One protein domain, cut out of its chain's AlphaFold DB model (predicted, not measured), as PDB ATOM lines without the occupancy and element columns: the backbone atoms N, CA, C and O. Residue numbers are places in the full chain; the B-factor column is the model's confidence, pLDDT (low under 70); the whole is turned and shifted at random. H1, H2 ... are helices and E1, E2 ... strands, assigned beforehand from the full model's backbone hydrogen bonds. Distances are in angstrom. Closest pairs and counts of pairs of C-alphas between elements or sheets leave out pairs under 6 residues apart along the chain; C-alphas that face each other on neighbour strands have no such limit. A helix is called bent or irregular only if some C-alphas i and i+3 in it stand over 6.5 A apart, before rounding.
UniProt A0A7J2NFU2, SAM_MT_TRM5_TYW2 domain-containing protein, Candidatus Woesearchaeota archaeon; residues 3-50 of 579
ATOM      1  N   ALA A   3     117.020 110.624 118.968       73.50
ATOM      2  CA  ALA A   3     118.203 111.195 118.327       73.50
ATOM      3  C   ALA A   3     117.805 111.856 117.008       73.50
ATOM      4  O   ALA A   3     117.119 111.234 116.193       73.50
ATOM      5  N   LYS A   4     118.260 113.091 116.789       79.62
ATOM      6  CA  LYS A   4     118.117 113.807 115.523       79.62
ATOM      7  C   LYS A   4     119.330 113.492 114.646       79.62
ATOM      8  O   LYS A   4     120.450 113.879 114.960       79.62
ATOM      9  N   VAL A   5     119.098 112.767 113.558       76.00
ATOM     10  CA  VAL A   5     120.137 112.254 112.657       76.00
ATOM     11  C   VAL A   5     119.964 112.899 111.280       76.00
ATOM     12  O   VAL A   5     118.883 112.777 110.707       76.00
ATOM     13  N   PRO A   6     120.968 113.583 110.704       75.69
ATOM     14  CA  PRO A   6     120.881 114.076 109.330       75.69
ATOM     15  C   PRO A   6     120.575 112.934 108.351       75.69
ATOM     16  O   PRO A   6     121.170 111.858 108.439       75.69
ATOM     17  N   LYS A   7     119.672 113.145 107.383       75.75
ATOM     18  CA  LYS A   7     119.294 112.101 106.405       75.75
ATOM     19  C   LYS A   7     120.469 111.587 105.565       75.75
ATOM     20  O   LYS A   7     120.406 110.464 105.069       75.75
ATOM     21  N   GLN A   8     121.517 112.394 105.407       74.06
ATOM     22  CA  GLN A   8     122.750 112.029 104.703       74.06
ATOM     23  C   GLN A   8     123.602 111.024 105.499       74.06
ATOM     24  O   GLN A   8     124.401 110.302 104.916       74.06
ATOM     25  N   SER A   9     123.352 110.892 106.804       72.19
ATOM     26  CA  SER A   9     124.115 110.048 107.727       72.19
ATOM     27  C   SER A   9     123.284 108.876 108.272       72.19
ATOM     28  O   SER A   9     123.455 108.451 109.412       72.19
ATOM     29  N   LYS A  10     122.366 108.323 107.459       66.25
ATOM     30  CA  LYS A  10     121.467 107.200 107.829       66.25
ATOM     31  C   LYS A  10     122.188 105.973 108.393       66.25
ATOM     32  O   LYS A  10     121.605 105.245 109.193       66.25
ATOM     33  N   GLU A  11     123.437 105.751 107.998       72.50
ATOM     34  CA  GLU A  11     124.311 104.694 108.522       72.50
ATOM     35  C   GLU A  11     124.460 104.762 110.056       72.50
ATOM     36  O   GLU A  11     124.516 103.724 110.715       72.50
ATOM     37  N   LEU A  12     124.412 105.963 110.648       69.88
ATOM     38  CA  LEU A  12     124.518 106.161 112.097       69.88
ATOM     39  C   LEU A  12     123.326 105.599 112.870       69.88
ATOM     40  O   LEU A  12     123.491 105.163 114.006       69.88
ATOM     41  N   VAL A  13     122.144 105.518 112.248       70.88
ATOM     42  CA  VAL A  13     120.943 104.947 112.882       70.88
ATOM     43  C   VAL A  13     121.156 103.477 113.252       70.88
ATOM     44  O   VAL A  13     120.635 103.021 114.266       70.88
ATOM     45  N   LYS A  14     121.966 102.743 112.476       75.81
ATOM     46  CA  LYS A  14     122.278 101.328 112.737       75.81
ATOM     47  C   LYS A  14     123.131 101.130 113.995       75.81
ATOM     48  O   LYS A  14     123.109 100.046 114.565       75.81
ATOM     49  N   LYS A  15     123.865 102.162 114.429       74.06
ATOM     50  CA  LYS A  15     124.721 102.134 115.628       74.06
ATOM     51  C   LYS A  15     123.958 102.495 116.914       74.06
ATOM     52  O   LYS A  15     124.525 102.428 117.999       74.06
ATOM     53  N   LEU A  16     122.683 102.881 116.807       76.44
ATOM     54  CA  LEU A  16     121.848 103.307 117.932       76.44
ATOM     55  C   LEU A  16     120.998 102.153 118.484       76.44
ATOM     56  O   LEU A  16     120.496 101.309 117.743       76.44
ATOM     57  N   ARG A  17     120.766 102.152 119.801       81.75
ATOM     58  CA  ARG A  17     119.833 101.225 120.462       81.75
ATOM     59  C   ARG A  17     118.403 101.765 120.406       81.75
ATOM     60  O   ARG A  17     118.030 102.666 121.157       81.75
ATOM     61  N   ILE A  18     117.615 101.205 119.487       84.38
ATOM     62  CA  ILE A  18     116.291 101.713 119.108       84.38
ATOM     63  C   ILE A  18     115.163 101.170 119.996       84.38
ATOM     64  O   ILE A  18     115.029  99.958 120.173       84.38
ATOM     65  N   ASP A  19     114.291 102.063 120.469       76.56
ATOM     66  CA  ASP A  19     113.037 101.711 121.149       76.56
ATOM     67  C   ASP A  19     111.979 101.307 120.112       76.56
ATOM     68  O   ASP A  19     111.317 102.148 119.501       76.56
ATOM     69  N   LYS A  20     111.827  99.990 119.906       75.44
ATOM     70  CA  LYS A  20     110.904  99.401 118.919       75.44
ATOM     71  C   LYS A  20     109.421  99.645 119.230       75.44
ATOM     72  O   LYS A  20     108.591  99.423 118.352       75.44
ATOM     73  N   SER A  21     109.075 100.097 120.439       68.00
ATOM     74  CA  SER A  21     107.689 100.448 120.791       68.00
ATOM     75  C   SER A  21     107.247 101.790 120.191       68.00
ATOM     76  O   SER A  21     106.054 102.098 120.149       68.00
ATOM     77  N   LYS A  22     108.199 102.585 119.686       68.19
ATOM     78  CA  LYS A  22     107.977 103.915 119.116       68.19
ATOM     79  C   LYS A  22     108.384 103.949 117.648       68.19
ATOM     80  O   LYS A  22     109.262 103.220 117.199       68.19
ATOM     81  N   ARG A  23     107.724 104.805 116.866       63.62
ATOM     82  CA  ARG A  23     108.000 104.942 115.428       63.62
ATOM     83  C   ARG A  23     109.096 105.969 115.163       63.62
ATOM     84  O   ARG A  23     109.208 106.967 115.875       63.62
ATOM     85  N   PHE A  24     109.850 105.727 114.095       77.31
ATOM     86  CA  PHE A  24     110.679 106.735 113.442       77.31
ATOM     87  C   PHE A  24     109.803 107.780 112.756       77.31
ATOM     88  O   PHE A  24     108.707 107.473 112.283       77.31
ATOM     89  N   PHE A  25     110.331 108.990 112.624       71.75
ATOM     90  CA  PHE A  25     109.776 110.014 111.744       71.75
ATOM     91  C   PHE A  25     110.909 110.838 111.128       71.75
ATOM     92  O   PHE A  25     112.084 110.655 111.457       71.75
ATOM     93  N   SER A  26     110.604 111.672 110.142       74.06
ATOM     94  CA  SER A  26     111.605 112.471 109.431       74.06
ATOM     95  C   SER A  26     110.987 113.762 108.907       74.06
ATOM     96  O   SER A  26     109.825 113.746 108.509       74.06
ATOM     97  N   ASP A  27     111.772 114.835 108.881       74.25
ATOM     98  CA  ASP A  27     111.490 116.056 108.114       74.25
ATOM     99  C   ASP A  27     112.373 116.082 106.853       74.25
ATOM    100  O   ASP A  27     112.987 115.067 106.510       74.25
ATOM    101  N   ASP A  28     112.430 117.193 106.123       68.75
ATOM    102  CA  ASP A  28     113.194 117.289 104.873       68.75
ATOM    103  C   ASP A  28     114.704 117.075 105.060       68.75
ATOM    104  O   ASP A  28     115.364 116.551 104.161       68.75
ATOM    105  N   VAL A  29     115.238 117.358 106.250       70.88
ATOM    106  CA  VAL A  29     116.678 117.403 106.531       70.88
ATOM    107  C   VAL A  29     117.118 116.280 107.487       70.88
ATOM    108  O   VAL A  29     118.218 115.737 107.351       70.88
ATOM    109  N   PHE A  30     116.254 115.854 108.411       77.75
ATOM    110  CA  PHE A  30     116.588 114.951 109.513       77.75
ATOM    111  C   PHE A  30     115.651 113.744 109.634       77.75
ATOM    112  O   PHE A  30     114.469 113.776 109.294       77.75
ATOM    113  N   THR A  31     116.194 112.664 110.189       78.31
ATOM    114  CA  THR A  31     115.486 111.491 110.693       78.31
ATOM    115  C   THR A  31     115.592 111.456 112.211       78.31
ATOM    116  O   THR A  31     116.671 111.601 112.776       78.31
ATOM    117  N   TYR A  32     114.467 111.217 112.874       79.88
ATOM    118  CA  TYR A  32     114.369 111.161 114.324       79.88
ATOM    119  C   TYR A  32     114.202 109.706 114.760       79.88
ATOM    120  O   TYR A  32     113.193 109.059 114.461       79.88
ATOM    121  N   ALA A  33     115.222 109.183 115.441       79.50
ATOM    122  CA  ALA A  33     115.322 107.786 115.846       79.50
ATOM    123  C   ALA A  33     114.946 107.610 117.328       79.50
ATOM    124  O   ALA A  33     115.572 108.257 118.170       79.50
ATOM    125  N   PRO A  34     113.949 106.773 117.679       79.44
ATOM    126  CA  PRO A  34     113.563 106.558 119.070       79.44
ATOM    127  C   PRO A  34     114.634 105.738 119.791       79.44
ATOM    128  O   PRO A  34     114.988 104.656 119.337       79.44
ATOM    129  N   LEU A  35     115.137 106.240 120.915       75.50
ATOM    130  CA  LEU A  35     116.214 105.617 121.681       75.50
ATOM    131  C   LEU A  35     115.703 104.965 122.967       75.50
ATOM    132  O   LEU A  35     114.911 105.580 123.690       75.50
ATOM    133  N   LEU A  36     116.216 103.766 123.265       77.50
ATOM    134  CA  LEU A  36     116.060 103.113 124.573       77.50
ATOM    135  C   LEU A  36     116.910 103.802 125.647       77.50
ATOM    136  O   LEU A  36     116.479 103.919 126.789       77.50
ATOM    137  N   GLU A  37     118.090 104.293 125.272       77.12
ATOM    138  CA  GLU A  37     119.058 104.905 126.184       77.12
ATOM    139  C   GLU A  37     119.884 106.004 125.500       77.12
ATOM    140  O   GLU A  37     119.869 106.146 124.274       77.12
ATOM    141  N   LYS A  38     120.595 106.817 126.293       71.19
ATOM    142  CA  LYS A  38     121.456 107.891 125.769       71.19
ATOM    143  C   LYS A  38     122.648 107.280 125.002       71.19
ATOM    144  O   LYS A  38     123.262 106.350 125.515       71.19
ATOM    145  N   PRO A  39     123.013 107.803 123.815       67.88
ATOM    146  CA  PRO A  39     124.135 107.280 123.036       67.88
ATOM    147  C   PRO A  39     125.484 107.549 123.724       67.88
ATOM    148  O   PRO A  39     125.611 108.508 124.497       67.88
ATOM    149  N   SER A  40     126.486 106.713 123.428       66.69
ATOM    150  CA  SER A  40     127.852 106.851 123.951       66.69
ATOM    151  C   SER A  40     128.504 108.177 123.509       66.69
ATOM    152  O   SER A  40     128.112 108.740 122.481       66.69
ATOM    153  N   PRO A  41     129.492 108.707 124.262       61.06
ATOM    154  CA  PRO A  41     130.153 109.981 123.948       61.06
ATOM    155  C   PRO A  41     130.735 110.044 122.529       61.06
ATOM    156  O   PRO A  41     130.637 111.076 121.875       61.06
ATOM    157  N   GLU A  42     131.254 108.924 122.031       60.78
ATOM    158  CA  GLU A  42     131.838 108.782 120.690       60.78
ATOM    159  C   GLU A  42     130.812 109.004 119.566       60.78
ATOM    160  O   GLU A  42     131.132 109.595 118.543       60.78
ATOM    161  N   ILE A  43     129.553 108.591 119.770       61.59
ATOM    162  CA  ILE A  43     128.466 108.747 118.787       61.59
ATOM    163  C   ILE A  43     127.802 110.133 118.909       61.59
ATOM    164  O   ILE A  43     127.210 110.633 117.953       61.59
ATOM    165  N   LYS A  44     127.910 110.791 120.073       58.06
ATOM    166  CA  LYS A  44     127.352 112.139 120.300       58.06
ATOM    167  C   LYS A  44     128.041 113.230 119.482       58.06
ATOM    168  O   LYS A  44     127.381 114.212 119.165       58.06
ATOM    169  N   ILE A  45     129.317 113.069 119.129       53.75
ATOM    170  CA  ILE A  45     130.070 114.070 118.349       53.75
ATOM    171  C   ILE A  45     129.487 114.226 116.928       53.75
ATOM    172  O   ILE A  45     129.576 115.299 116.340       53.75
ATOM    173  N   GLU A  46     128.802 113.201 116.407       55.25
ATOM    174  CA  GLU A  46     128.199 113.194 115.063       55.25
ATOM    175  C   GLU A  46     126.678 113.472 115.055       55.25
ATOM    176  O   GLU A  46     126.058 113.503 113.989       55.25
ATOM    177  N   LEU A  47     126.047 113.677 116.222       59.28
ATOM    178  CA  LEU A  47     124.591 113.808 116.362       59.28
ATOM    179  C   LEU A  47     124.194 115.080 117.123       59.28
ATOM    180  O   LEU A  47     124.673 115.341 118.222       59.28
ATOM    181  N   ALA A  48     123.224 115.830 116.598       56.72
ATOM    182  CA  ALA A  48     122.626 116.945 117.330       56.72
ATOM    183  C   ALA A  48     121.616 116.418 118.369       56.72
ATOM    184  O   ALA A  48     120.659 115.722 118.022       56.72
ATOM    185  N   SER A  49     121.792 116.743 119.652       53.38
ATOM    186  CA  SER A  49     120.803 116.428 120.693       53.38
ATOM    187  C   SER A  49     119.652 117.437 120.672       53.38
ATOM    188  O   SER A  49     119.892 118.632 120.806       53.38
ATOM    189  N   SER A  50     118.403 116.976 120.547       51.97
ATOM    190  CA  SER A  50     117.207 117.826 120.654       51.97
ATOM    191  C   SER A  50     116.311 117.345 121.801       51.97
ATOM    192  O   SER A  50     115.607 116.345 121.655       51.97
TER     193      SER A  50
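This is residues 3 to 50 of the 579 residues of the protein "SAM_MT_TRM5_TYW2 domain-containing protein" of Candidatus Woesearchaeota archaeon (UniProt A0A7J2NFU2). What does the model look like at first sight? A small ribbon of two antiparallel strands, E1 and E2, has one irregular helix, H1, over one of its faces, and a wide loop, residues 16 to 29, comes back along E2, where residues 25 to 26 pair with it. A short helix, H2, sits off to the E1 side of the ribbon. What is it made of? The printed part has 48 residues, with two named strands and two named helices in the chain order E1, H1, E2, H2; the class is mixed, helices and strands, with under half of the residues in named elements. How large is its outline? It is compact and rounded, with a radius of gyration of the C-alphas of 9.9 A and spans of 26 by 25 by 19 A.

How do the strands pair? E1, residues 3 to 6, and E2, residues 30 to 34, are antiparallel neighbours at 153 degrees. N 5 and O 31 are 2.8 A apart and N 31 and O 5 are 2.7 A apart, both within hydrogen-bond range. Where is the longer helix? The closest C-alphas of H1, residues 7 to 15, and E2 are those of Lys 7 and Phe 30, 5.0 A apart; those of H1 and E1 are Val 13 and Val 5, 7.4 A apart. Where is the other helix? H2, residues 41 to 44, is apart from E1, and apart from H1 only just, at 8.2 A. How do the helix backbones run? H1 has 0 of 5 O i to N i+4 pairs within hydrogen-bond range but 4 of 6 O i to N i+3 pairs; H2 is too short for an i+4 pair.

Where do the strands lie? E1 begins at C-alpha 3, (118.203, 111.195, 118.327), and is 9.8 A long; E2 is 13.1 A long and ends at C-alpha 34, (113.563, 106.558, 119.070). What of the helices? H1 is 14.6 A long and irregular, with C-alphas 8 and 11 8.4 A apart. H2, 5.1 A long, ends at C-alpha 44, (127.352, 112.139, 120.300).

How far does it reach? The two C-alphas farthest apart are those of Asp 28 and Pro 41, 26.5 A. Which links are long? H1 to E2 is a long link of 14 residues, E2 to H2 a short one of 6, and E1 to H1 is tight; the printed part has no cut. Where is confidence low? The mean pLDDT of the printed part is 70.6, and residue 10, residue 12, residues 21 to 23, residue 28 and residues 39 to 50 are under 70.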